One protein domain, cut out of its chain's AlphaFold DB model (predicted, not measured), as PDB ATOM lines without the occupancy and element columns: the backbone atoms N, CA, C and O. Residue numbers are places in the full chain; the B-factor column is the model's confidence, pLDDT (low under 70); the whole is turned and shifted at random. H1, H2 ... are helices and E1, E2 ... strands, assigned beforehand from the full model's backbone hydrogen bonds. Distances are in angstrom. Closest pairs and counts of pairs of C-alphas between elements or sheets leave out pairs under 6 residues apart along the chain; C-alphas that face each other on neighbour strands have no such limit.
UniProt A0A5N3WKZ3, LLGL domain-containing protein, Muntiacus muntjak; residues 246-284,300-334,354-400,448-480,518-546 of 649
ATOM      1  N   ILE A 246     144.292 178.094 121.428       68.31
ATOM      2  CA  ILE A 246     143.362 177.322 122.259       68.31
ATOM      3  C   ILE A 246     142.830 176.113 121.452       68.31
ATOM      4  O   ILE A 246     142.527 175.047 122.003       68.31
ATOM      5  N   HIS A 247     142.773 176.217 120.119       69.50
ATOM      6  CA  HIS A 247     142.125 175.224 119.275       69.50
ATOM      7  C   HIS A 247     142.900 174.900 117.977       69.50
ATOM      8  O   HIS A 247     143.202 175.776 117.180       69.50
ATOM      9  N   GLU A 248     143.206 173.618 117.741       74.06
ATOM     10  CA  GLU A 248     143.705 173.141 116.430       74.06
ATOM     11  C   GLU A 248     142.533 172.964 115.439       74.06
ATOM     12  O   GLU A 248     142.704 173.030 114.228       74.06
ATOM     13  N   SER A 249     141.329 172.739 115.976       84.19
ATOM     14  CA  SER A 249     140.067 172.508 115.269       84.19
ATOM     15  C   SER A 249     138.986 173.424 115.860       84.19
ATOM     16  O   SER A 249     139.022 173.638 117.078       84.19
ATOM     17  N   PRO A 250     138.037 173.961 115.068       88.12
ATOM     18  CA  PRO A 250     137.008 174.884 115.550       88.12
ATOM     19  C   PRO A 250     136.321 174.402 116.831       88.12
ATOM     20  O   PRO A 250     135.945 173.235 116.946       88.12
ATOM     21  N   VAL A 251     136.167 175.302 117.807       91.62
ATOM     22  CA  VAL A 251     135.440 175.003 119.050       91.62
ATOM     23  C   VAL A 251     133.946 175.027 118.757       91.62
ATOM     24  O   VAL A 251     133.405 176.051 118.344       91.62
ATOM     25  N   THR A 252     133.286 173.900 118.986       91.44
ATOM     26  CA  THR A 252     131.860 173.690 118.707       91.44
ATOM     27  C   THR A 252     130.998 173.865 119.954       91.44
ATOM     28  O   THR A 252     129.876 174.356 119.868       91.44
ATOM     29  N   CYS A 253     131.528 173.521 121.130       90.75
ATOM     30  CA  CYS A 253     130.854 173.733 122.407       90.75
ATOM     31  C   CYS A 253     131.851 174.006 123.537       90.75
ATOM     32  O   CYS A 253     132.998 173.553 123.506       90.75
ATOM     33  N   THR A 254     131.400 174.697 124.580       94.12
ATOM     34  CA  THR A 254     132.193 174.971 125.782       94.12
ATOM     35  C   THR A 254     131.362 174.735 127.037       94.12
ATOM     36  O   THR A 254     130.147 174.934 127.045       94.12
ATOM     37  N   ALA A 255     132.016 174.295 128.106       92.25
ATOM     38  CA  ALA A 255     131.404 174.123 129.414       92.25
ATOM     39  C   ALA A 255     132.351 174.636 130.503       92.25
ATOM     40  O   ALA A 255     133.564 174.444 130.421       92.25
ATOM     41  N   TYR A 256     131.790 175.295 131.513       93.44
ATOM     42  CA  TYR A 256     132.528 175.880 132.627       93.44
ATOM     43  C   TYR A 256     132.037 175.290 133.947       93.44
ATOM     44  O   TYR A 256     130.829 175.217 134.180       93.44
ATOM     45  N   PHE A 257     132.975 174.891 134.804       90.44
ATOM     46  CA  PHE A 257     132.706 174.259 136.090       90.44
ATOM     47  C   PHE A 257     133.493 174.972 137.192       90.44
ATOM     48  O   PHE A 257     134.722 174.914 137.223       90.44
ATOM     49  N   ALA A 258     132.770 175.624 138.101       90.44
ATOM     50  CA  ALA A 258     133.319 176.218 139.319       90.44
ATOM     51  C   ALA A 258     133.242 175.231 140.497       90.44
ATOM     52  O   ALA A 258     132.518 174.237 140.420       90.44
ATOM     53  N   ASP A 259     133.970 175.522 141.578       87.38
ATOM     54  CA  ASP A 259     133.974 174.738 142.824       87.38
ATOM     55  C   ASP A 259     134.249 173.234 142.616       87.38
ATOM     56  O   ASP A 259     133.679 172.366 143.284       87.38
ATOM     57  N   CYS A 260     135.139 172.903 141.675       88.50
ATOM     58  CA  CYS A 260     135.461 171.512 141.378       88.50
ATOM     59  C   CYS A 260     136.173 170.831 142.568       88.50
ATOM     60  O   CYS A 260     136.925 171.480 143.302       88.50
ATOM     61  N   PRO A 261     136.009 169.503 142.752       87.19
ATOM     62  CA  PRO A 261     136.787 168.744 143.724       87.19
ATOM     63  C   PRO A 261     138.301 169.007 143.587       87.19
ATOM     64  O   PRO A 261     138.827 168.963 142.471       87.19
ATOM     65  N   PRO A 262     139.031 169.244 144.694       83.19
ATOM     66  CA  PRO A 262     140.425 169.698 144.654       83.19
ATOM     67  C   PRO A 262     141.404 168.672 144.081       83.19
ATOM     68  O   PRO A 262     142.486 169.035 143.632       83.19
ATOM     69  N   ASP A 263     141.040 167.391 144.060       86.38
ATOM     70  CA  ASP A 263     141.867 166.349 143.461       86.38
ATOM     71  C   ASP A 263     141.770 166.315 141.927       86.38
ATOM     72  O   ASP A 263     142.614 165.712 141.273       86.38
ATOM     73  N   LEU A 264     140.773 166.967 141.326       85.94
ATOM     74  CA  LEU A 264     140.442 166.791 139.914       85.94
ATOM     75  C   LEU A 264     141.500 167.366 138.969       85.94
ATOM     76  O   LEU A 264     141.864 166.701 138.001       85.94
ATOM     77  N   ILE A 265     142.034 168.551 139.282       87.44
ATOM     78  CA  ILE A 265     143.120 169.176 138.512       87.44
ATOM     79  C   ILE A 265     144.366 168.295 138.550       87.44
ATOM     80  O   ILE A 265     144.912 167.961 137.501       87.44
ATOM     81  N   LEU A 266     144.776 167.855 139.746       85.44
ATOM     82  CA  LEU A 266     145.950 166.997 139.932       85.44
ATOM     83  C   LEU A 266     145.817 165.692 139.147       85.44
ATOM     84  O   LEU A 266     146.755 165.254 138.477       85.44
ATOM     85  N   VAL A 267     144.637 165.080 139.208       84.62
ATOM     86  CA  VAL A 267     144.386 163.819 138.526       84.62
ATOM     87  C   VAL A 267     144.373 164.024 137.006       84.62
ATOM     88  O   VAL A 267     145.090 163.305 136.312       84.62
ATOM     89  N   LEU A 268     143.652 165.021 136.479       85.88
ATOM     90  CA  LEU A 268     143.641 165.340 135.042       85.88
ATOM     91  C   LEU A 268     145.043 165.657 134.509       85.88
ATOM     92  O   LEU A 268     145.438 165.107 133.482       85.88
ATOM     93  N   TYR A 269     145.808 166.463 135.246       85.44
ATOM     94  CA  TYR A 269     147.195 166.785 134.925       85.44
ATOM     95  C   TYR A 269     148.064 165.524 134.821       85.44
ATOM     96  O   TYR A 269     148.762 165.332 133.826       85.44
ATOM     97  N   SER A 270     147.982 164.621 135.807       81.94
ATOM     98  CA  SER A 270     148.797 163.395 135.837       81.94
ATOM     99  C   SER A 270     148.586 162.486 134.617       81.94
ATOM    100  O   SER A 270     149.533 161.869 134.129       81.94
ATOM    101  N   ILE A 271     147.365 162.452 134.074       78.44
ATOM    102  CA  ILE A 271     147.025 161.677 132.872       78.44
ATOM    103  C   ILE A 271     147.453 162.423 131.614       78.44
ATOM    104  O   ILE A 271     147.982 161.817 130.683       78.44
ATOM    105  N   GLY A 272     147.243 163.741 131.577       77.25
ATOM    106  CA  GLY A 272     147.678 164.587 130.473       77.25
ATOM    107  C   GLY A 272     149.162 164.443 130.186       77.25
ATOM    108  O   GLY A 272     149.540 164.277 129.029       77.25
ATOM    109  N   VAL A 273     149.984 164.402 131.240       72.94
ATOM    110  CA  VAL A 273     151.437 164.216 131.134       72.94
ATOM    111  C   VAL A 273     151.805 162.896 130.451       72.94
ATOM    112  O   VAL A 273     152.696 162.884 129.606       72.94
ATOM    113  N   LYS A 274     151.086 161.800 130.728       66.19
ATOM    114  CA  LYS A 274     151.326 160.490 130.088       66.19
ATOM    115  C   LYS A 274     150.987 160.474 128.597       66.19
ATOM    116  O   LYS A 274     151.551 159.687 127.846       66.19
ATOM    117  N   HIS A 275     150.082 161.350 128.165       62.19
ATOM    118  CA  HIS A 275     149.687 161.500 126.764       62.19
ATOM    119  C   HIS A 275     150.496 162.557 125.998       62.19
ATOM    120  O   HIS A 275     150.182 162.819 124.831       62.19
ATOM    121  N   LYS A 276     151.517 163.171 126.614       64.38
ATOM    122  CA  LYS A 276     152.374 164.154 125.938       64.38
ATOM    123  C   LYS A 276     153.131 163.508 124.777       64.38
ATOM    124  O   LYS A 276     153.548 162.352 124.845       64.38
ATOM    125  N   LYS A 277     153.266 164.257 123.676       61.09
ATOM    126  CA  LYS A 277     153.937 163.780 122.457       61.09
ATOM    127  C   LYS A 277     155.409 163.474 122.776       61.09
ATOM    128  O   LYS A 277     156.066 164.241 123.473       61.09
ATOM    129  N   GLN A 278     155.932 162.374 122.240       62.78
ATOM    130  CA  GLN A 278     157.377 162.138 122.212       62.78
ATOM    131  C   GLN A 278     158.039 163.217 121.334       62.78
ATOM    132  O   GLN A 278     157.502 163.540 120.275       62.78
ATOM    133  N   GLY A 279     159.171 163.778 121.774       72.00
ATOM    134  CA  GLY A 279     159.940 164.776 121.011       72.00
ATOM    135  C   GLY A 279     160.090 166.164 121.651       72.00
ATOM    136  O   GLY A 279     160.763 167.009 121.065       72.00
ATOM    137  N   TYR A 280     159.509 166.409 122.831       84.56
ATOM    138  CA  TYR A 280     159.777 167.628 123.609       84.56
ATOM    139  C   TYR A 280     161.074 167.521 124.420       84.56
ATOM    140  O   TYR A 280     161.528 166.425 124.753       84.56
ATOM    141  N   SER A 281     161.656 168.673 124.760       86.56
ATOM    142  CA  SER A 281     162.778 168.756 125.692       86.56
ATOM    143  C   SER A 281     162.351 168.337 127.104       86.56
ATOM    144  O   SER A 281     161.268 168.684 127.569       86.56
ATOM    145  N   ASN A 282     163.240 167.634 127.809       84.88
ATOM    146  CA  ASN A 282     163.067 167.273 129.221       84.88
ATOM    147  C   ASN A 282     163.345 168.434 130.199       84.88
ATOM    148  O   ASN A 282     163.260 168.239 131.411       84.88
ATOM    149  N   LYS A 283     163.748 169.607 129.702       88.69
ATOM    150  CA  LYS A 283     164.055 170.783 130.521       88.69
ATOM    151  C   LYS A 283     162.809 171.634 130.767       88.69
ATOM    152  O   LYS A 283     161.854 171.612 129.993       88.69
ATOM    153  N   GLU A 284     162.841 172.407 131.845       88.25
ATOM    154  CA  GLU A 284     161.773 173.352 132.167       88.25
ATOM    155  C   GLU A 284     161.699 174.497 131.152       88.25
ATOM    156  O   GLU A 284     162.692 174.866 130.520       88.25
ATOM    157  N   PRO A 300     139.057 175.438 142.877       87.31
ATOM    158  CA  PRO A 300     139.399 174.968 141.531       87.31
ATOM    159  C   PRO A 300     138.310 175.264 140.489       87.31
ATOM    160  O   PRO A 300     137.134 174.953 140.709       87.31
ATOM    161  N   GLU A 301     138.713 175.771 139.325       91.44
ATOM    162  CA  GLU A 301     137.840 176.070 138.185       91.44
ATOM    163  C   GLU A 301     138.341 175.348 136.925       91.44
ATOM    164  O   GLU A 301     139.534 175.354 136.617       91.44
ATOM    165  N   ILE A 302     137.431 174.713 136.180       92.44
ATOM    166  CA  ILE A 302     137.761 173.948 134.971       92.44
ATOM    167  C   ILE A 302     136.900 174.412 133.799       92.44
ATOM    168  O   ILE A 302     135.670 174.457 133.883       92.44
ATOM    169  N   ILE A 303     137.552 174.686 132.670       93.38
ATOM    170  CA  ILE A 303     136.905 174.892 131.371       93.38
ATOM    171  C   ILE A 303     137.076 173.623 130.539       93.38
ATOM    172  O   ILE A 303     138.153 173.033 130.489       93.38
ATOM    173  N   ILE A 304     136.021 173.205 129.847       93.75
ATOM    174  CA  ILE A 304     136.059 172.114 128.875       93.75
ATOM    175  C   ILE A 304     135.655 172.658 127.510       93.75
ATOM    176  O   ILE A 304     134.615 173.303 127.380       93.75
ATOM    177  N   THR A 305     136.458 172.374 126.487       93.81
ATOM    178  CA  THR A 305     136.167 172.736 125.094       93.81
ATOM    179  C   THR A 305     135.972 171.478 124.256       93.81
ATOM    180  O   THR A 305     136.813 170.580 124.278       93.81
ATOM    181  N   GLY A 306     134.859 171.405 123.527       93.19
ATOM    182  CA  GLY A 306     134.605 170.409 122.488       93.19
ATOM    183  C   GLY A 306     134.917 170.989 121.112       93.19
ATOM    184  O   GLY A 306     134.706 172.181 120.882       93.19
ATOM    185  N   HIS A 307     135.451 170.155 120.225       92.25
ATOM    186  CA  HIS A 307     135.951 170.567 118.917       92.25
ATOM    187  C   HIS A 307     135.270 169.803 117.772       92.25
ATOM    188  O   HIS A 307     134.727 168.709 117.967       92.25
ATOM    189  N   ALA A 308     135.334 170.366 116.565       90.19
ATOM    190  CA  ALA A 308     134.789 169.749 115.357       90.19
ATOM    191  C   ALA A 308     135.503 168.428 114.989       90.19
ATOM    192  O   ALA A 308     134.873 167.487 114.528       90.19
ATOM    193  N   ASP A 309     136.789 168.278 115.318       88.38
ATOM    194  CA  ASP A 309     137.557 167.038 115.097       88.38
ATOM    195  C   ASP A 309     137.212 165.882 116.068       88.38
ATOM    196  O   ASP A 309     137.869 164.834 116.058       88.38
ATOM    197  N   GLY A 310     136.231 166.068 116.957       88.19
ATOM    198  CA  GLY A 310     135.876 165.108 118.003       88.19
ATOM    199  C   GLY A 310     136.845 165.075 119.187       88.19
ATOM    200  O   GLY A 310     136.804 164.158 120.017       88.19
ATOM    201  N   SER A 311     137.752 166.049 119.287       90.38
ATOM    202  CA  SER A 311     138.569 166.217 120.483       90.38
ATOM    203  C   SER A 311     137.851 167.036 121.553       90.38
ATOM    204  O   SER A 311     137.012 167.895 121.283       90.38
ATOM    205  N   ILE A 312     138.183 166.737 122.804       91.44
ATOM    206  CA  ILE A 312     137.713 167.442 123.989       91.44
ATOM    207  C   ILE A 312     138.939 167.787 124.818       91.44
ATOM    208  O   ILE A 312     139.734 166.902 125.145       91.44
ATOM    209  N   LYS A 313     139.102 169.059 125.170       91.06
ATOM    210  CA  LYS A 313     140.219 169.527 125.990       91.06
ATOM    211  C   LYS A 313     139.713 170.036 127.334       91.06
ATOM    212  O   LYS A 313     138.725 170.763 127.394       91.06
ATOM    213  N   PHE A 314     140.406 169.642 128.394       91.62
ATOM    214  CA  PHE A 314     140.191 170.098 129.763       91.62
ATOM    215  C   PHE A 314     141.244 171.152 130.089       91.62
ATOM    216  O   PHE A 314     142.428 170.912 129.854       91.62
ATOM    217  N   TRP A 315     140.820 172.279 130.646       91.25
ATOM    218  CA  TRP A 315     141.660 173.435 130.932       91.25
ATOM    219  C   TRP A 315     141.524 173.842 132.395       91.25
ATOM    220  O   TRP A 315     140.407 173.941 132.902       91.25
ATOM    221  N   ASP A 316     142.649 174.099 133.055       90.00
ATOM    222  CA  ASP A 316     142.677 174.750 134.361       90.00
ATOM    223  C   ASP A 316     142.437 176.247 134.177       90.00
ATOM    224  O   ASP A 316     143.214 176.923 133.500       90.00
ATOM    225  N   ALA A 317     141.343 176.730 134.758       89.31
ATOM    226  CA  ALA A 317     140.937 178.128 134.742       89.31
ATOM    227  C   ALA A 317     141.054 178.781 136.127       89.31
ATOM    228  O   ALA A 317     140.692 179.941 136.280       89.31
ATOM    229  N   SER A 318     141.584 178.067 137.128       85.50
ATOM    230  CA  SER A 318     141.655 178.548 138.515       85.50
ATOM    231  C   SER A 318     142.541 179.794 138.645       85.50
ATOM    232  O   SER A 318     142.375 180.604 139.562       85.50
ATOM    233  N   ALA A 319     143.537 179.930 137.763       79.62
ATOM    234  CA  ALA A 319     144.559 180.975 137.771       79.62
ATOM    235  C   ALA A 319     144.420 181.962 136.610       79.62
ATOM    236  O   ALA A 319     143.583 181.829 135.728       79.62
ATOM    237  N   ILE A 320     145.321 182.948 136.579       77.25
ATOM    238  CA  ILE A 320     145.441 183.876 135.445       77.25
ATOM    239  C   ILE A 320     145.923 183.183 134.158       77.25
ATOM    240  O   ILE A 320     145.811 183.740 133.069       77.25
ATOM    241  N   THR A 321     146.494 181.983 134.285       79.06
ATOM    242  CA  THR A 321     147.004 181.168 133.183       79.06
ATOM    243  C   THR A 321     146.004 180.076 132.843       79.06
ATOM    244  O   THR A 321     145.622 179.310 133.724       79.06
ATOM    245  N   LEU A 322     145.646 179.962 131.565       84.44
ATOM    246  CA  LEU A 322     144.815 178.875 131.062       84.44
ATOM    247  C   LEU A 322     145.712 177.710 130.625       84.44
ATOM    248  O   LEU A 322     146.371 177.793 129.589       84.44
ATOM    249  N   GLN A 323     145.757 176.633 131.411       85.12
ATOM    250  CA  GLN A 323     146.624 175.481 131.134       85.12
ATOM    251  C   GLN A 323     145.811 174.274 130.664       85.12
ATOM    252  O   GLN A 323     144.867 173.860 131.330       85.12
ATOM    253  N   MET A 324     146.194 173.655 129.542       86.06
ATOM    254  CA  MET A 324     145.571 172.403 129.100       86.06
ATOM    255  C   MET A 324     145.998 171.251 130.021       86.06
ATOM    256  O   MET A 324     147.175 170.905 130.089       86.06
ATOM    257  N   LEU A 325     145.033 170.631 130.695       87.94
ATOM    258  CA  LEU A 325     145.245 169.504 131.602       87.94
ATOM    259  C   LEU A 325     145.200 168.161 130.876       87.94
ATOM    260  O   LEU A 325     146.018 167.294 131.148       87.94
ATOM    261  N   TYR A 326     144.236 167.964 129.973       86.56
ATOM    262  CA  TYR A 326     144.011 166.673 129.317       86.56
ATOM    263  C   TYR A 326     143.298 166.834 127.968       86.56
ATOM    264  O   TYR A 326     142.395 167.660 127.842       86.56
ATOM    265  N   LYS A 327     143.671 166.020 126.967       87.94
ATOM    266  CA  LYS A 327     143.004 165.930 125.654       87.94
ATOM    267  C   LYS A 327     142.394 164.539 125.477       87.94
ATOM    268  O   LYS A 327     143.111 163.552 125.309       87.94
ATOM    269  N   LEU A 328     141.069 164.475 125.451       87.75
ATOM    270  CA  LEU A 328     140.285 163.293 125.112       87.75
ATOM    271  C   LEU A 328     139.945 163.308 123.614       87.75
ATOM    272  O   LEU A 328     139.640 164.356 123.056       87.75
ATOM    273  N   LYS A 329     139.995 162.153 122.946       88.50
ATOM    274  CA  LYS A 329     139.555 161.991 121.550       88.50
ATOM    275  C   LYS A 329     138.437 160.957 121.485       88.50
ATOM    276  O   LYS A 329     138.693 159.796 121.809       88.50
ATOM    277  N   THR A 330     137.244 161.357 121.043       86.00
ATOM    278  CA  THR A 330     136.096 160.443 120.882       86.00
ATOM    279  C   THR A 330     136.273 159.500 119.694       86.00
ATOM    280  O   THR A 330     135.775 158.382 119.728       86.00
ATOM    281  N   SER A 331     137.076 159.884 118.696       77.88
ATOM    282  CA  SER A 331     137.374 159.066 117.510       77.88
ATOM    283  C   SER A 331     137.951 157.679 117.815       77.88
ATOM    284  O   SER A 331     137.800 156.773 117.006       77.88
ATOM    285  N   LYS A 332     138.569 157.468 118.988       75.88
ATOM    286  CA  LYS A 332     139.067 156.145 119.423       75.88
ATOM    287  C   LYS A 332     137.963 155.099 119.598       75.88
ATOM    288  O   LYS A 332     138.256 153.912 119.640       75.88
ATOM    289  N   VAL A 333     136.730 155.558 119.776       73.44
ATOM    290  CA  VAL A 333     135.558 154.729 120.050       73.44
ATOM    291  C   VAL A 333     134.938 154.186 118.756       73.44
ATOM    292  O   VAL A 333     134.201 153.206 118.796       73.44
ATOM    293  N   PHE A 334     135.264 154.793 117.615       75.00
ATOM    294  CA  PHE A 334     134.743 154.417 116.307       75.00
ATOM    295  C   PHE A 334     135.765 153.581 115.534       75.00
ATOM    296  O   PHE A 334     136.978 153.781 115.651       75.00
ATOM    297  N   TYR A 354     132.602 163.515 113.648       82.75
ATOM    298  CA  TYR A 354     132.980 163.401 115.049       82.75
ATOM    299  C   TYR A 354     132.770 164.692 115.839       82.75
ATOM    300  O   TYR A 354     133.039 164.677 117.040       82.75
ATOM    301  N   ALA A 355     132.270 165.766 115.222       86.94
ATOM    302  CA  ALA A 355     132.099 167.060 115.865       86.94
ATOM    303  C   ALA A 355     131.310 166.950 117.166       86.94
ATOM    304  O   ALA A 355     130.222 166.369 117.220       86.94
ATOM    305  N   ILE A 356     131.878 167.513 118.233       90.31
ATOM    306  CA  ILE A 356     131.249 167.499 119.549       90.31
ATOM    307  C   ILE A 356     130.150 168.551 119.571       90.31
ATOM    308  O   ILE A 356     130.410 169.725 119.345       90.31
ATOM    309  N   GLN A 357     128.922 168.153 119.866       88.38
ATOM    310  CA  GLN A 357     127.793 169.071 119.898       88.38
ATOM    311  C   GLN A 357     127.556 169.628 121.301       88.38
ATOM    312  O   GLN A 357     127.372 170.830 121.463       88.38
ATOM    313  N   MET A 358     127.540 168.760 122.316       86.12
ATOM    314  CA  MET A 358     127.308 169.150 123.705       86.12
ATOM    315  C   MET A 358     128.145 168.301 124.652       86.12
ATOM    316  O   MET A 358     128.446 167.132 124.398       86.12
ATOM    317  N   ILE A 359     128.477 168.899 125.789       90.69
ATOM    318  CA  ILE A 359     129.209 168.258 126.872       90.69
ATOM    319  C   ILE A 359     128.450 168.500 128.172       90.69
ATOM    320  O   ILE A 359     128.005 169.613 128.447       90.69
ATOM    321  N   TYR A 360     128.343 167.462 128.992       87.94
ATOM    322  CA  TYR A 360     127.847 167.565 130.353       87.94
ATOM    323  C   TYR A 360     128.786 166.824 131.297       87.94
ATOM    324  O   TYR A 360     129.198 165.703 131.023       87.94
ATOM    325  N   TRP A 361     129.107 167.416 132.441       87.12
ATOM    326  CA  TRP A 361     129.970 166.787 133.432       87.12
ATOM    327  C   TRP A 361     129.385 166.953 134.823       87.12
ATOM    328  O   TRP A 361     128.953 168.041 135.190       87.12
ATOM    329  N   CYS A 362     129.405 165.882 135.610       85.25
ATOM    330  CA  CYS A 362     129.187 165.952 137.047       85.25
ATOM    331  C   CYS A 362     130.515 165.656 137.762       85.25
ATOM    332  O   CYS A 362     130.893 164.479 137.857       85.25
ATOM    333  N   PRO A 363     131.227 166.689 138.258       81.00
ATOM    334  CA  PRO A 363     132.518 166.531 138.927       81.00
ATOM    335  C   PRO A 363     132.464 165.627 140.168       81.00
ATOM    336  O   PRO A 363     133.385 164.845 140.398       81.00
ATOM    337  N   GLU A 364     131.375 165.657 140.943       80.75
ATOM    338  CA  GLU A 364     131.238 164.869 142.176       80.75
ATOM    339  C   GLU A 364     131.060 163.378 141.894       80.75
ATOM    340  O   GLU A 364     131.657 162.531 142.561       80.75
ATOM    341  N   SER A 365     130.229 163.047 140.902       77.06
ATOM    342  CA  SER A 365     129.976 161.656 140.508       77.06
ATOM    343  C   SER A 365     131.011 161.118 139.517       77.06
ATOM    344  O   SER A 365     131.060 159.912 139.269       77.06
ATOM    345  N   ARG A 366     131.851 162.012 138.980       82.44
ATOM    346  CA  ARG A 366     132.848 161.762 137.936       82.44
ATOM    347  C   ARG A 366     132.259 161.035 136.725       82.44
ATOM    348  O   ARG A 366     132.843 160.088 136.192       82.44
ATOM    349  N   ILE A 367     131.090 161.498 136.304       83.38
ATOM    350  CA  ILE A 367     130.412 161.045 135.091       83.38
ATOM    351  C   ILE A 367     130.414 162.186 134.094       83.38
ATOM    352  O   ILE A 367     130.003 163.302 134.412       83.38
ATOM    353  N   PHE A 368     130.882 161.886 132.894       87.50
ATOM    354  CA  PHE A 368     131.096 162.824 131.814       87.50
ATOM    355  C   PHE A 368     130.335 162.346 130.579       87.50
ATOM    356  O   PHE A 368     130.526 161.230 130.126       87.50
ATOM    357  N   CYS A 369     129.439 163.158 130.045       88.19
ATOM    358  CA  CYS A 369     128.595 162.826 128.909       88.19
ATOM    359  C   CYS A 369     128.948 163.735 127.738       88.19
ATOM    360  O   CYS A 369     129.138 164.939 127.906       88.19
ATOM    361  N   VAL A 370     128.999 163.152 126.550       89.38
ATOM    362  CA  VAL A 370     129.365 163.835 125.312       89.38
ATOM    363  C   VAL A 370     128.342 163.466 124.255       89.38
ATOM    364  O   VAL A 370     128.110 162.278 124.057       89.38
ATOM    365  N   SER A 371     127.761 164.437 123.557       87.38
ATOM    366  CA  SER A 371     127.022 164.171 122.318       87.38
ATOM    367  C   SER A 371     127.787 164.680 121.109       87.38
ATOM    368  O   SER A 371     128.401 165.747 121.165       87.38
ATOM    369  N   GLY A 372     127.739 163.923 120.018       85.06
ATOM    370  CA  GLY A 372     128.270 164.335 118.721       85.06
ATOM    371  C   GLY A 372     127.180 164.659 117.703       85.06
ATOM    372  O   GLY A 372     126.028 164.258 117.872       85.06
ATOM    373  N   VAL A 373     127.565 165.359 116.634       82.31
ATOM    374  CA  VAL A 373     126.667 165.775 115.539       82.31
ATOM    375  C   VAL A 373     126.069 164.572 114.801       82.31
ATOM    376  O   VAL A 373     124.878 164.578 114.498       82.31
ATOM    377  N   SER A 374     126.833 163.488 114.611       78.31
ATOM    378  CA  SER A 374     126.358 162.225 114.012       78.31
ATOM    379  C   SER A 374     125.522 161.363 114.955       78.31
ATOM    380  O   SER A 374     125.550 160.136 114.892       78.31
ATOM    381  N   ALA A 375     124.769 162.002 115.837       75.75
ATOM    382  CA  ALA A 375     123.746 161.347 116.611       75.75
ATOM    383  C   ALA A 375     124.232 160.195 117.504       75.75
ATOM    384  O   ALA A 375     123.639 159.117 117.586       75.75
ATOM    385  N   TYR A 376     125.316 160.458 118.227       80.19
ATOM    386  CA  TYR A 376     125.822 159.551 119.242       80.19
ATOM    387  C   TYR A 376     125.932 160.254 120.593       80.19
ATOM    388  O   TYR A 376     126.260 161.440 120.663       80.19
ATOM    389  N   VAL A 377     125.687 159.517 121.677       83.56
ATOM    390  CA  VAL A 377     125.959 159.975 123.048       83.56
ATOM    391  C   VAL A 377     126.945 159.016 123.698       83.56
ATOM    392  O   VAL A 377     126.662 157.826 123.821       83.56
ATOM    393  N   ILE A 378     128.098 159.534 124.122       84.88
ATOM    394  CA  ILE A 378     129.115 158.781 124.852       84.88
ATOM    395  C   ILE A 378     129.058 159.142 126.328       84.88
ATOM    396  O   ILE A 378     129.221 160.306 126.698       84.88
ATOM    397  N   ILE A 379     128.862 158.134 127.175       83.44
ATOM    398  CA  ILE A 379     128.927 158.295 128.629       83.44
ATOM    399  C   ILE A 379     130.254 157.744 129.117       83.44
ATOM    400  O   ILE A 379     130.522 156.550 129.020       83.44
ATOM    401  N   TYR A 380     131.046 158.638 129.675       82.50
ATOM    402  CA  TYR A 380     132.332 158.405 130.280       82.50
ATOM    403  C   TYR A 380     132.224 158.350 131.805       82.50
ATOM    404  O   TYR A 380     131.633 159.225 132.439       82.50
ATOM    405  N   LYS A 381     132.856 157.354 132.421       80.88
ATOM    406  CA  LYS A 381     133.058 157.300 133.873       80.88
ATOM    407  C   LYS A 381     134.545 157.332 134.174       80.88
ATOM    408  O   LYS A 381     135.297 156.505 133.658       80.88
ATOM    409  N   PHE A 382     134.959 158.256 135.033       76.00
ATOM    410  CA  PHE A 382     136.337 158.291 135.502       76.00
ATOM    411  C   PHE A 382     136.594 157.114 136.447       76.00
ATOM    412  O   PHE A 382     135.960 156.989 137.499       76.00
ATOM    413  N   SER A 383     137.533 156.252 136.067       69.81
ATOM    414  CA  SER A 383     138.030 155.156 136.893       69.81
ATOM    415  C   SER A 383     139.444 155.463 137.374       69.81
ATOM    416  O   SER A 383     140.206 156.113 136.669       69.81
ATOM    417  N   ARG A 384     139.805 154.970 138.562       62.00
ATOM    418  CA  ARG A 384     141.185 155.017 139.084       62.00
ATOM    419  C   ARG A 384     142.075 153.900 138.532       62.00
ATOM    420  O   ARG A 384     143.233 153.812 138.924       62.00
ATOM    421  N   HIS A 385     141.508 152.960 137.779       57.62
ATOM    422  CA  HIS A 385     142.196 151.776 137.267       57.62
ATOM    423  C   HIS A 385     141.958 151.678 135.764       57.62
ATOM    424  O   HIS A 385     140.869 152.036 135.296       57.62
ATOM    425  N   GLU A 386     142.955 151.175 135.035       55.53
ATOM    426  CA  GLU A 386     142.799 150.785 133.637       55.53
ATOM    427  C   GLU A 386     141.827 149.615 133.552       55.53
ATOM    428  O   GLU A 386     142.071 148.534 134.085       55.53
ATOM    429  N   ILE A 387     140.666 149.868 132.953       60.31
ATOM    430  CA  ILE A 387     139.644 148.851 132.744       60.31
ATOM    431  C   ILE A 387     139.331 148.843 131.255       60.31
ATOM    432  O   ILE A 387     138.689 149.757 130.740       60.31
ATOM    433  N   THR A 388     139.770 147.797 130.565       56.12
ATOM    434  CA  THR A 388     139.347 147.490 129.198       56.12
ATOM    435  C   THR A 388     137.995 146.782 129.263       56.12
ATOM    436  O   THR A 388     137.925 145.555 129.277       56.12
ATOM    437  N   THR A 389     136.906 147.541 129.397       58.38
ATOM    438  CA  THR A 389     135.552 146.981 129.263       58.38
ATOM    439  C   THR A 389     135.115 146.979 127.807       58.38
ATOM    440  O   THR A 389     135.339 147.964 127.107       58.38
ATOM    441  N   GLU A 390     134.417 145.925 127.384       62.31
ATOM    442  CA  GLU A 390     133.684 145.933 126.119       62.31
ATOM    443  C   GLU A 390     132.682 147.091 126.088       62.31
ATOM    444  O   GLU A 390     131.961 147.361 127.058       62.31
ATOM    445  N   ILE A 391     132.668 147.794 124.961       68.75
ATOM    446  CA  ILE A 391     131.791 148.934 124.730       68.75
ATOM    447  C   ILE A 391     130.402 148.378 124.471       68.75
ATOM    448  O   ILE A 391     130.184 147.685 123.481       68.75
ATOM    449  N   VAL A 392     129.448 148.696 125.342       70.94
ATOM    450  CA  VAL A 392     128.050 148.339 125.085       70.94
ATOM    451  C   VAL A 392     127.384 149.479 124.334       70.94
ATOM    452  O   VAL A 392     127.412 150.621 124.804       70.94
ATOM    453  N   SER A 393     126.791 149.152 123.186       74.44
ATOM    454  CA  SER A 393     125.959 150.071 122.428       74.44
ATOM    455  C   SER A 393     124.478 149.868 122.735       74.44
ATOM    456  O   SER A 393     124.002 148.742 122.865       74.44
ATOM    457  N   LEU A 394     123.745 150.972 122.888       77.44
ATOM    458  CA  LEU A 394     122.288 150.959 123.019       77.44
ATOM    459  C   LEU A 394     121.701 151.782 121.875       77.44
ATOM    460  O   LEU A 394     122.011 152.968 121.748       77.44
ATOM    461  N   GLU A 395     120.871 151.156 121.046       77.12
ATOM    462  CA  GLU A 395     120.154 151.858 119.985       77.12
ATOM    463  C   GLU A 395     118.886 152.494 120.559       77.12
ATOM    464  O   GLU A 395     118.068 151.816 121.184       77.12
ATOM    465  N   VAL A 396     118.721 153.802 120.362       73.44
ATOM    466  CA  VAL A 396     117.529 154.527 120.820       73.44
ATOM    467  C   VAL A 396     116.845 155.160 119.629       73.44
ATOM    468  O   VAL A 396     117.324 156.138 119.059       73.44
ATOM    469  N   ARG A 397     115.702 154.593 119.247       73.12
ATOM    470  CA  ARG A 397     114.890 155.111 118.149       73.12
ATOM    471  C   ARG A 397     113.987 156.225 118.662       73.12
ATOM    472  O   ARG A 397     113.109 155.993 119.490       73.12
ATOM    473  N   LEU A 398     114.216 157.428 118.144       68.38
ATOM    474  CA  LEU A 398     113.357 158.608 118.311       68.38
ATOM    475  C   LEU A 398     112.434 158.762 117.087       68.38
ATOM    476  O   LEU A 398     112.244 159.862 116.572       68.38
ATOM    477  N   GLN A 399     111.969 157.631 116.549       59.69
ATOM    478  CA  GLN A 399     111.279 157.555 115.266       59.69
ATOM    479  C   GLN A 399     109.785 157.849 115.432       59.69
ATOM    480  O   GLN A 399     109.155 157.428 116.399       59.69
ATOM    481  N   TYR A 400     109.254 158.595 114.469       51.94
ATOM    482  CA  TYR A 400     107.838 158.869 114.284       51.94
ATOM    483  C   TYR A 400     107.320 157.893 113.225       51.94
ATOM    484  O   TYR A 400     107.691 158.031 112.059       51.94
ATOM    485  N   LEU A 448     121.316 155.794 137.601       66.19
ATOM    486  CA  LEU A 448     121.906 156.982 137.007       66.19
ATOM    487  C   LEU A 448     121.144 157.225 135.712       66.19
ATOM    488  O   LEU A 448     121.253 156.440 134.774       66.19
ATOM    489  N   LYS A 449     120.343 158.287 135.687       77.62
ATOM    490  CA  LYS A 449     119.496 158.608 134.540       77.62
ATOM    491  C   LYS A 449     120.169 159.670 133.685       77.62
ATOM    492  O   LYS A 449     120.553 160.717 134.209       77.62
ATOM    493  N   VAL A 450     120.271 159.395 132.390       77.38
ATOM    494  CA  VAL A 450     120.715 160.348 131.373       77.38
ATOM    495  C   VAL A 450     119.537 160.621 130.455       77.38
ATOM    496  O   VAL A 450     118.967 159.688 129.892       77.38
ATOM    497  N   ALA A 451     119.153 161.887 130.336       78.69
ATOM    498  CA  ALA A 451     118.180 162.332 129.350       78.69
ATOM    499  C   ALA A 451     118.913 162.984 128.178       78.69
ATOM    500  O   ALA A 451     119.851 163.746 128.409       78.69
ATOM    501  N   PHE A 452     118.489 162.688 126.957       78.62
ATOM    502  CA  PHE A 452     118.974 163.318 125.732       78.62
ATOM    503  C   PHE A 452     117.833 163.406 124.722       78.62
ATOM    504  O   PHE A 452     116.910 162.595 124.755       78.62
ATOM    505  N   GLY A 453     117.862 164.382 123.825       73.50
ATOM    506  CA  GLY A 453     116.795 164.565 122.843       73.50
ATOM    507  C   GLY A 453     117.282 165.307 121.616       73.50
ATOM    508  O   GLY A 453     118.310 165.966 121.667       73.50
ATOM    509  N   ASN A 454     116.557 165.184 120.516       71.31
ATOM    510  CA  ASN A 454     116.792 165.911 119.273       71.31
ATOM    511  C   ASN A 454     115.490 166.621 118.852       71.31
ATOM    512  O   ASN A 454     114.542 166.721 119.627       71.31
ATOM    513  N   CYS A 455     115.418 167.116 117.616       70.44
ATOM    514  CA  CYS A 455     114.201 167.744 117.096       70.44
ATOM    515  C   CYS A 455     113.009 166.770 116.989       70.44
ATOM    516  O   CYS A 455     111.857 167.209 117.013       70.44
ATOM    517  N   ASN A 456     113.269 165.463 116.921       73.12
ATOM    518  CA  ASN A 456     112.256 164.430 116.731       73.12
ATOM    519  C   ASN A 456     111.696 163.891 118.050       73.12
ATOM    520  O   ASN A 456     110.563 163.414 118.059       73.12
ATOM    521  N   GLY A 457     112.444 163.964 119.153       72.81
ATOM    522  CA  GLY A 457     111.973 163.471 120.440       72.81
ATOM    523  C   GLY A 457     112.998 163.524 121.569       72.81
ATOM    524  O   GLY A 457     114.134 163.966 121.398       72.81
ATOM    525  N   LEU A 458     112.583 163.039 122.736       82.12
ATOM    526  CA  LEU A 458     113.374 162.937 123.960       82.12
ATOM    527  C   LEU A 458     113.438 161.475 124.410       82.12
ATOM    528  O   LEU A 458     112.421 160.783 124.440       82.12
ATOM    529  N   ALA A 459     114.610 161.038 124.854       79.56
ATOM    530  CA  ALA A 459     114.800 159.770 125.532       79.56
ATOM    531  C   ALA A 459     115.426 159.947 126.920       79.56
ATOM    532  O   ALA A 459     116.223 160.851 127.171       79.56
ATOM    533  N   VAL A 460     115.073 159.043 127.830       82.56
ATOM    534  CA  VAL A 460     115.687 158.887 129.147       82.56
ATOM    535  C   VAL A 460     116.180 157.458 129.260       82.56
ATOM    536  O   VAL A 460     115.414 156.513 129.083       82.56
ATOM    537  N   VAL A 461     117.452 157.294 129.592       80.19
ATOM    538  CA  VAL A 461     118.116 155.995 129.704       80.19
ATOM    539  C   VAL A 461     118.636 155.820 131.125       80.19
ATOM    540  O   VAL A 461     119.211 156.743 131.707       80.19
ATOM    541  N   ASP A 462     118.428 154.633 131.694       80.69
ATOM    542  CA  ASP A 462     119.143 154.200 132.890       80.69
ATOM    543  C   ASP A 462     120.492 153.637 132.462       80.69
ATOM    544  O   ASP A 462     120.584 152.572 131.850       80.69
ATOM    545  N   PHE A 463     121.546 154.366 132.792       70.44
ATOM    546  CA  PHE A 463     122.910 153.983 132.475       70.44
ATOM    547  C   PHE A 463     123.372 152.740 133.246       70.44
ATOM    548  O   PHE A 463     124.142 151.939 132.723       70.44
ATOM    549  N   ILE A 464     122.919 152.566 134.491       74.56
ATOM    550  CA  ILE A 464     123.357 151.448 135.334       74.56
ATOM    551  C   ILE A 464     122.698 150.157 134.857       74.56
ATOM    552  O   ILE A 464     123.352 149.119 134.791       74.56
ATOM    553  N   GLN A 465     121.417 150.235 134.495       76.50
ATOM    554  CA  GLN A 465     120.656 149.086 134.000       76.50
ATOM    555  C   GLN A 465     120.806 148.866 132.490       76.50
ATOM    556  O   GLN A 465     120.462 147.793 132.006       76.50
ATOM    557  N   LYS A 466     121.362 149.841 131.759       74.31
ATOM    558  CA  LYS A 466     121.503 149.837 130.294       74.31
ATOM    559  C   LYS A 466     120.157 149.682 129.580       74.31
ATOM    560  O   LYS A 466     120.044 148.974 128.586       74.31
ATOM    561  N   THR A 467     119.130 150.347 130.098       77.88
ATOM    562  CA  THR A 467     117.757 150.256 129.587       77.88
ATOM    563  C   THR A 467     117.212 151.630 129.242       77.88
ATOM    564  O   THR A 467     117.359 152.576 130.019       77.88
ATOM    565  N   VAL A 468     116.512 151.732 128.113       79.38
ATOM    566  CA  VAL A 468     115.697 152.910 127.801       79.38
ATOM    567  C   VAL A 468     114.507 152.931 128.756       79.38
ATOM    568  O   VAL A 468     113.717 151.993 128.791       79.38
ATOM    569  N   LEU A 469     114.405 153.982 129.565       81.50
ATOM    570  CA  LEU A 469     113.288 154.189 130.489       81.50
ATOM    571  C   LEU A 469     112.121 154.905 129.809       81.50
ATOM    572  O   LEU A 469     110.967 154.657 130.143       81.50
ATOM    573  N   LEU A 470     112.433 155.827 128.900       80.25
ATOM    574  CA  LEU A 470     111.464 156.621 128.158       80.25
ATOM    575  C   LEU A 470     112.045 156.937 126.780       80.25
ATOM    576  O   LEU A 470     113.209 157.312 126.690       80.25
ATOM    577  N   SER A 471     111.237 156.817 125.735       80.81
ATOM    578  CA  SER A 471     111.491 157.382 124.408       80.81
ATOM    579  C   SER A 471     110.170 157.970 123.938       80.81
ATOM    580  O   SER A 471     109.154 157.279 123.987       80.81
ATOM    581  N   MET A 472     110.157 159.252 123.596       77.06
ATOM    582  CA  MET A 472     108.934 159.975 123.270       77.06
ATOM    583  C   MET A 472     109.188 160.927 122.109       77.06
ATOM    584  O   MET A 472     110.163 161.681 122.136       77.06
ATOM    585  N   GLY A 473     108.305 160.915 121.111       75.81
ATOM    586  CA  GLY A 473     108.371 161.847 119.995       75.81
ATOM    587  C   GLY A 473     107.946 163.254 120.411       75.81
ATOM    588  O   GLY A 473     107.117 163.439 121.303       75.81
ATOM    589  N   THR A 474     108.463 164.276 119.733       69.19
ATOM    590  CA  THR A 474     108.075 165.673 119.975       69.19
ATOM    591  C   THR A 474     106.566 165.872 119.786       69.19
ATOM    592  O   THR A 474     105.961 166.668 120.493       69.19
ATOM    593  N   ILE A 475     105.918 165.107 118.899       62.69
ATOM    594  CA  ILE A 475     104.461 165.134 118.689       62.69
ATOM    595  C   ILE A 475     103.668 164.642 119.915       62.69
ATOM    596  O   ILE A 475     102.608 165.190 120.218       62.69
ATOM    597  N   ASP A 476     104.190 163.659 120.651       62.44
ATOM    598  CA  ASP A 476     103.526 163.072 121.819       62.44
ATOM    599  C   ASP A 476     103.548 164.035 123.011       62.44
ATOM    600  O   ASP A 476     102.610 164.056 123.804       62.44
ATOM    601  N   LEU A 477     104.557 164.916 123.083       60.06
ATOM    602  CA  LEU A 477     104.592 166.032 124.038       60.06
ATOM    603  C   LEU A 477     103.455 167.039 123.814       60.06
ATOM    604  O   LEU A 477     103.026 167.693 124.763       60.06
ATOM    605  N   TYR A 478     102.971 167.177 122.575       54.66
ATOM    606  CA  TYR A 478     101.909 168.121 122.210       54.66
ATOM    607  C   TYR A 478     100.521 167.475 122.097       54.66
ATOM    608  O   TYR A 478      99.524 168.192 121.970       54.66
ATOM    609  N   ARG A 479     100.415 166.140 122.165       45.81
ATOM    610  CA  ARG A 479      99.129 165.437 122.110       45.81
ATOM    611  C   ARG A 479      98.467 165.478 123.488       45.81
ATOM    612  O   ARG A 479      98.765 164.676 124.369       45.81
ATOM    613  N   SER A 480      97.513 166.394 123.668       42.50
ATOM    614  CA  SER A 480      96.634 166.418 124.840       42.50
ATOM    615  C   SER A 480      95.821 165.119 124.918       42.50
ATOM    616  O   SER A 480      94.782 164.987 124.274       42.50
ATOM    617  N   ASP A 518     146.583 156.461 137.560       25.52
ATOM    618  CA  ASP A 518     146.213 156.334 136.151       25.52
ATOM    619  C   ASP A 518     144.690 156.398 136.077       25.52
ATOM    620  O   ASP A 518     144.016 155.589 136.717       25.52
ATOM    621  N   MET A 519     144.121 157.362 135.342       30.66
ATOM    622  CA  MET A 519     142.694 157.298 135.025       30.66
ATOM    623  C   MET A 519     142.468 156.738 133.639       30.66
ATOM    624  O   MET A 519     143.029 157.223 132.659       30.66
ATOM    625  N   HIS A 520     141.532 155.799 133.569       36.22
ATOM    626  CA  HIS A 520     140.970 155.318 132.322       36.22
ATOM    627  C   HIS A 520     139.468 155.560 132.317       36.22
ATOM    628  O   HIS A 520     138.774 155.463 133.333       36.22
ATOM    629  N   LEU A 521     138.994 155.956 131.147       28.25
ATOM    630  CA  LEU A 521     137.619 156.324 130.876       28.25
ATOM    631  C   LEU A 521     136.845 155.061 130.504       28.25
ATOM    632  O   LEU A 521     137.182 154.406 129.526       28.25
ATOM    633  N   GLN A 522     135.814 154.717 131.272       28.11
ATOM    634  CA  GLN A 522     134.833 153.702 130.877       28.11
ATOM    635  C   GLN A 522     133.835 154.369 129.924       28.11
ATOM    636  O   GLN A 522     133.291 155.393 130.322       28.11
ATOM    637  N   TYR A 523     133.605 153.857 128.712       31.92
ATOM    638  CA  TYR A 523     132.786 154.527 127.687       31.92
ATOM    639  C   TYR A 523     131.689 153.625 127.110       31.92
ATOM    640  O   TYR A 523     131.858 152.412 127.013       31.92
ATOM    641  N   TYR A 524     130.556 154.226 126.741       33.31
ATOM    642  CA  TYR A 524     129.373 153.554 126.183       33.31
ATOM    643  C   TYR A 524     128.805 154.390 125.039       33.31
ATOM    644  O   TYR A 524     128.653 155.590 125.234       33.31
ATOM    645  N   ILE A 525     128.492 153.785 123.889       28.78
ATOM    646  CA  ILE A 525     127.951 154.492 122.715       28.78
ATOM    647  C   ILE A 525     126.438 154.291 122.666       28.78
ATOM    648  O   ILE A 525     125.963 153.195 122.397       28.78
ATOM    649  N   LEU A 526     125.652 155.338 122.856       31.11
ATOM    650  CA  LEU A 526     124.263 155.324 122.406       31.11
ATOM    651  C   LEU A 526     124.227 155.768 120.947       31.11
ATOM    652  O   LEU A 526     124.608 156.901 120.664       31.11
ATOM    653  N   HIS A 527     123.809 154.881 120.045       26.17
ATOM    654  CA  HIS A 527     123.629 155.188 118.624       26.17
ATOM    655  C   HIS A 527     122.151 155.514 118.392       26.17
ATOM    656  O   HIS A 527     121.281 154.733 118.779       26.17
ATOM    657  N   TYR A 528     121.838 156.658 117.791       34.38
ATOM    658  CA  TYR A 528     120.472 156.964 117.372       34.38
ATOM    659  C   TYR A 528     120.468 157.424 115.916       34.38
ATOM    660  O   TYR A 528     121.342 158.154 115.468       34.38
ATOM    661  N   THR A 529     119.500 156.961 115.136       25.61
ATOM    662  CA  THR A 529     119.375 157.341 113.726       25.61
ATOM    663  C   THR A 529     118.734 158.723 113.622       25.61
ATOM    664  O   THR A 529     117.620 158.924 114.111       25.61
ATOM    665  N   VAL A 530     119.410 159.672 112.971       30.78
ATOM    666  CA  VAL A 530     118.856 160.990 112.624       30.78
ATOM    667  C   VAL A 530     118.785 161.126 111.114       30.78
ATOM    668  O   VAL A 530     119.751 160.843 110.415       30.78
ATOM    669  N   SER A 531     117.639 161.597 110.629       26.86
ATOM    670  CA  SER A 531     117.390 161.894 109.221       26.86
ATOM    671  C   SER A 531     117.364 163.393 108.889       26.86
ATOM    672  O   SER A 531     116.893 163.717 107.810       26.86
ATOM    673  N   ASN A 532     117.842 164.317 109.747       26.08
ATOM    674  CA  ASN A 532     118.029 165.736 109.372       26.08
ATOM    675  C   ASN A 532     118.992 166.548 110.278       26.08
ATOM    676  O   ASN A 532     119.020 166.387 111.496       26.08
ATOM    677  N   ILE A 533     119.729 167.474 109.645       29.78
ATOM    678  CA  ILE A 533     121.011 168.106 110.051       29.78
ATOM    679  C   ILE A 533     120.903 169.255 111.087       29.78
ATOM    680  O   ILE A 533     121.910 169.767 111.561       29.78
ATOM    681  N   PHE A 534     119.708 169.640 111.542       28.69
ATOM    682  CA  PHE A 534     119.548 170.729 112.522       28.69
ATOM    683  C   PHE A 534     118.741 170.273 113.740       28.69
ATOM    684  O   PHE A 534     117.512 170.331 113.733       28.69
ATOM    685  N   SER A 535     119.407 169.823 114.809       34.59
ATOM    686  CA  SER A 535     118.719 169.477 116.062       34.59
ATOM    687  C   SER A 535     119.427 170.030 117.297       34.59
ATOM    688  O   SER A 535     120.615 169.802 117.491       34.59
ATOM    689  N   CYS A 536     118.702 170.773 118.142       35.25
ATOM    690  CA  CYS A 536     119.165 171.201 119.463       35.25
ATOM    691  C   CYS A 536     119.142 169.999 120.416       35.25
ATOM    692  O   CYS A 536     118.070 169.569 120.833       35.25
ATOM    693  N   MET A 537     120.316 169.467 120.756       35.94
ATOM    694  CA  MET A 537     120.476 168.403 121.749       35.94
ATOM    695  C   MET A 537     120.593 168.997 123.161       35.94
ATOM    696  O   MET A 537     121.388 169.908 123.383       35.94
ATOM    697  N   GLN A 538     119.828 168.488 124.132       41.94
ATOM    698  CA  GLN A 538     119.959 168.841 125.556       41.94
ATOM    699  C   GLN A 538     120.212 167.585 126.388       41.94
ATOM    700  O   GLN A 538     119.446 166.629 126.301       41.94
ATOM    701  N   ILE A 539     121.268 167.602 127.209       38.53
ATOM    702  CA  ILE A 539     121.633 166.499 128.104       38.53
ATOM    703  C   ILE A 539     121.389 166.909 129.556       38.53
ATOM    704  O   ILE A 539     121.899 167.936 130.002       38.53
ATOM    705  N   PHE A 540     120.679 166.070 130.313       43.09
ATOM    706  CA  PHE A 540     120.530 166.219 131.763       43.09
ATOM    707  C   PHE A 540     120.964 164.939 132.484       43.09
ATOM    708  O   PHE A 540     120.509 163.843 132.149       43.09
ATOM    709  N   VAL A 541     121.802 165.082 133.515       37.22
ATOM    710  CA  VAL A 541     122.105 164.013 134.479       37.22
ATOM    711  C   VAL A 541     121.423 164.368 135.790       37.22
ATOM    712  O   VAL A 541     121.648 165.439 136.348       37.22
ATOM    713  N   LEU A 542     120.563 163.480 136.284       35.75
ATOM    714  CA  LEU A 542     119.801 163.716 137.511       35.75
ATOM    715  C   LEU A 542     120.523 163.082 138.715       35.75
ATOM    716  O   LEU A 542     120.535 161.853 138.826       35.75
ATOM    717  N   PRO A 543     121.112 163.868 139.642       28.92
ATOM    718  CA  PRO A 543     121.698 163.318 140.858       28.92
ATOM    719  C   PRO A 543     120.626 162.875 141.867       28.92
ATOM    720  O   PRO A 543     119.556 163.474 142.009       28.92
ATOM    721  N   LYS A 544     120.960 161.828 142.634       33.06
ATOM    722  CA  LYS A 544     120.083 161.096 143.574       33.06
ATOM    723  C   LYS A 544     119.377 161.975 144.631       33.06
ATOM    724  O   LYS A 544     118.349 161.571 145.165       33.06
ATOM    725  N   TYR A 545     119.894 163.171 144.932       28.20
ATOM    726  CA  TYR A 545     119.424 164.023 146.038       28.20
ATOM    727  C   TYR A 545     118.128 164.806 145.765       28.20
ATOM    728  O   TYR A 545     117.543 165.341 146.703       28.20
ATOM    729  N   LEU A 546     117.632 164.851 144.524       27.94
ATOM    730  CA  LEU A 546     116.388 165.566 144.189       27.94
ATOM    731  C   LEU A 546     115.111 164.709 144.284       27.94
ATOM    732  O   LEU A 546     114.009 165.255 144.163       27.94
TER     733      LEU A 546
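What this domain is: This is residues 246 to 284, 300 to 334, 354 to 400, 448 to 480 and 518 to 546 of the 649 residues of the protein "LLGL domain-containing protein" of Muntiacus muntjak (UniProt A0A5N3WKZ3). Three small sheets stand in a row along the longest axis, each partly face to face with the next: E1 E2 E3 E4, then E5 E6 E7 E12 E8, then E11 E10 E9 E13. H1 packs on the first sheet near one end of the row, where residues 277 to 284 stick out, and short H3 lies at the other end. The printed part has 183 residues, in the order E1 H1 E2 E3 E4 H2 E5 E6 E7 E8 E9 E10 E11 H3 E12 E13. Neighbour strands are antiparallel except E12 and E8, parallel in a mixed sheet; the class is mixed, helices and strands. It is compact, with a radius of gyration of the C-alphas of 17.5 A, yet elongated, spanning 66 by 35 by 34 A.

How they stand to each other: E1, residues 251 to 257, begins a twisted sheet that continues with E2, 302 to 307, E3, 311 to 316, and E4, 323 to 329; E2 E3 E4 form a meander, each strand the antiparallel neighbour of the one before. Within hydrogen-bond range are N 255 and O 304, 2.9 A, N 305 and O 313, 2.9 A, and N 314 and O 326, 2.9 A. H1, residues 263 to 274, is on one face, making two layers, at a height over the sheet of 8.5 A; its closest C-alphas to E4 are Gly 272 and Tyr 326, 4.4 A. The next sheet, also twisted, runs E5, 356 to 362, E6, 367 to 372, E7, 376 to 383, E12, 520 to 527, E8, 393 to 395; E5 E6 E7 are a meander. N 360 and O 369 are 2.9 A apart, N 370 and O 378 2.9 A, N 381 and O 522 2.9 A, N 394 and O 525 3.2 A. H2, residues 330 to 333, only grazes this sheet. The third sheet runs E11, 467 to 473, E10, 457 to 462, E9, 449 to 453, E13, 540 to 542, with meander E9 E10 E11; N 460 and O 470 are 2.8 A apart, N 452 and O 459 2.9 A, N 451 and O 540 3.0 A. H3, residues 474 to 478, only grazes it. The three make a stack of sheets, face to face in turn: the facing parts are 9.7 A, then 10.3 A, centre to centre. O i to N i+4 pairs are within range in 7 of 8 for H1 and 0 of 1 for H3, whose O i to N i+3 pairs are 2 of 2; H2 is too short.

Where its parts are: E1 starts at C-alpha 251, (135.440, 175.003, 119.050), and is 17.3 A long; H1 is 17.4 A, E7 21.9 A and E12 22.1 A. E13 ends at C-alpha 542, (119.801, 163.716, 137.511).

The domain as a whole: Cuts leave C-alpha gaps of 24.3 A from 284 to 300, 9.2 A from 334 to 354, 26.8 A from 400 to 448 and 51.8 A from 480 to 518. The link E12 to E13 is long. Mean pLDDT of the printed part is 72.0; 56 residues are under 70, among them 518 to 546.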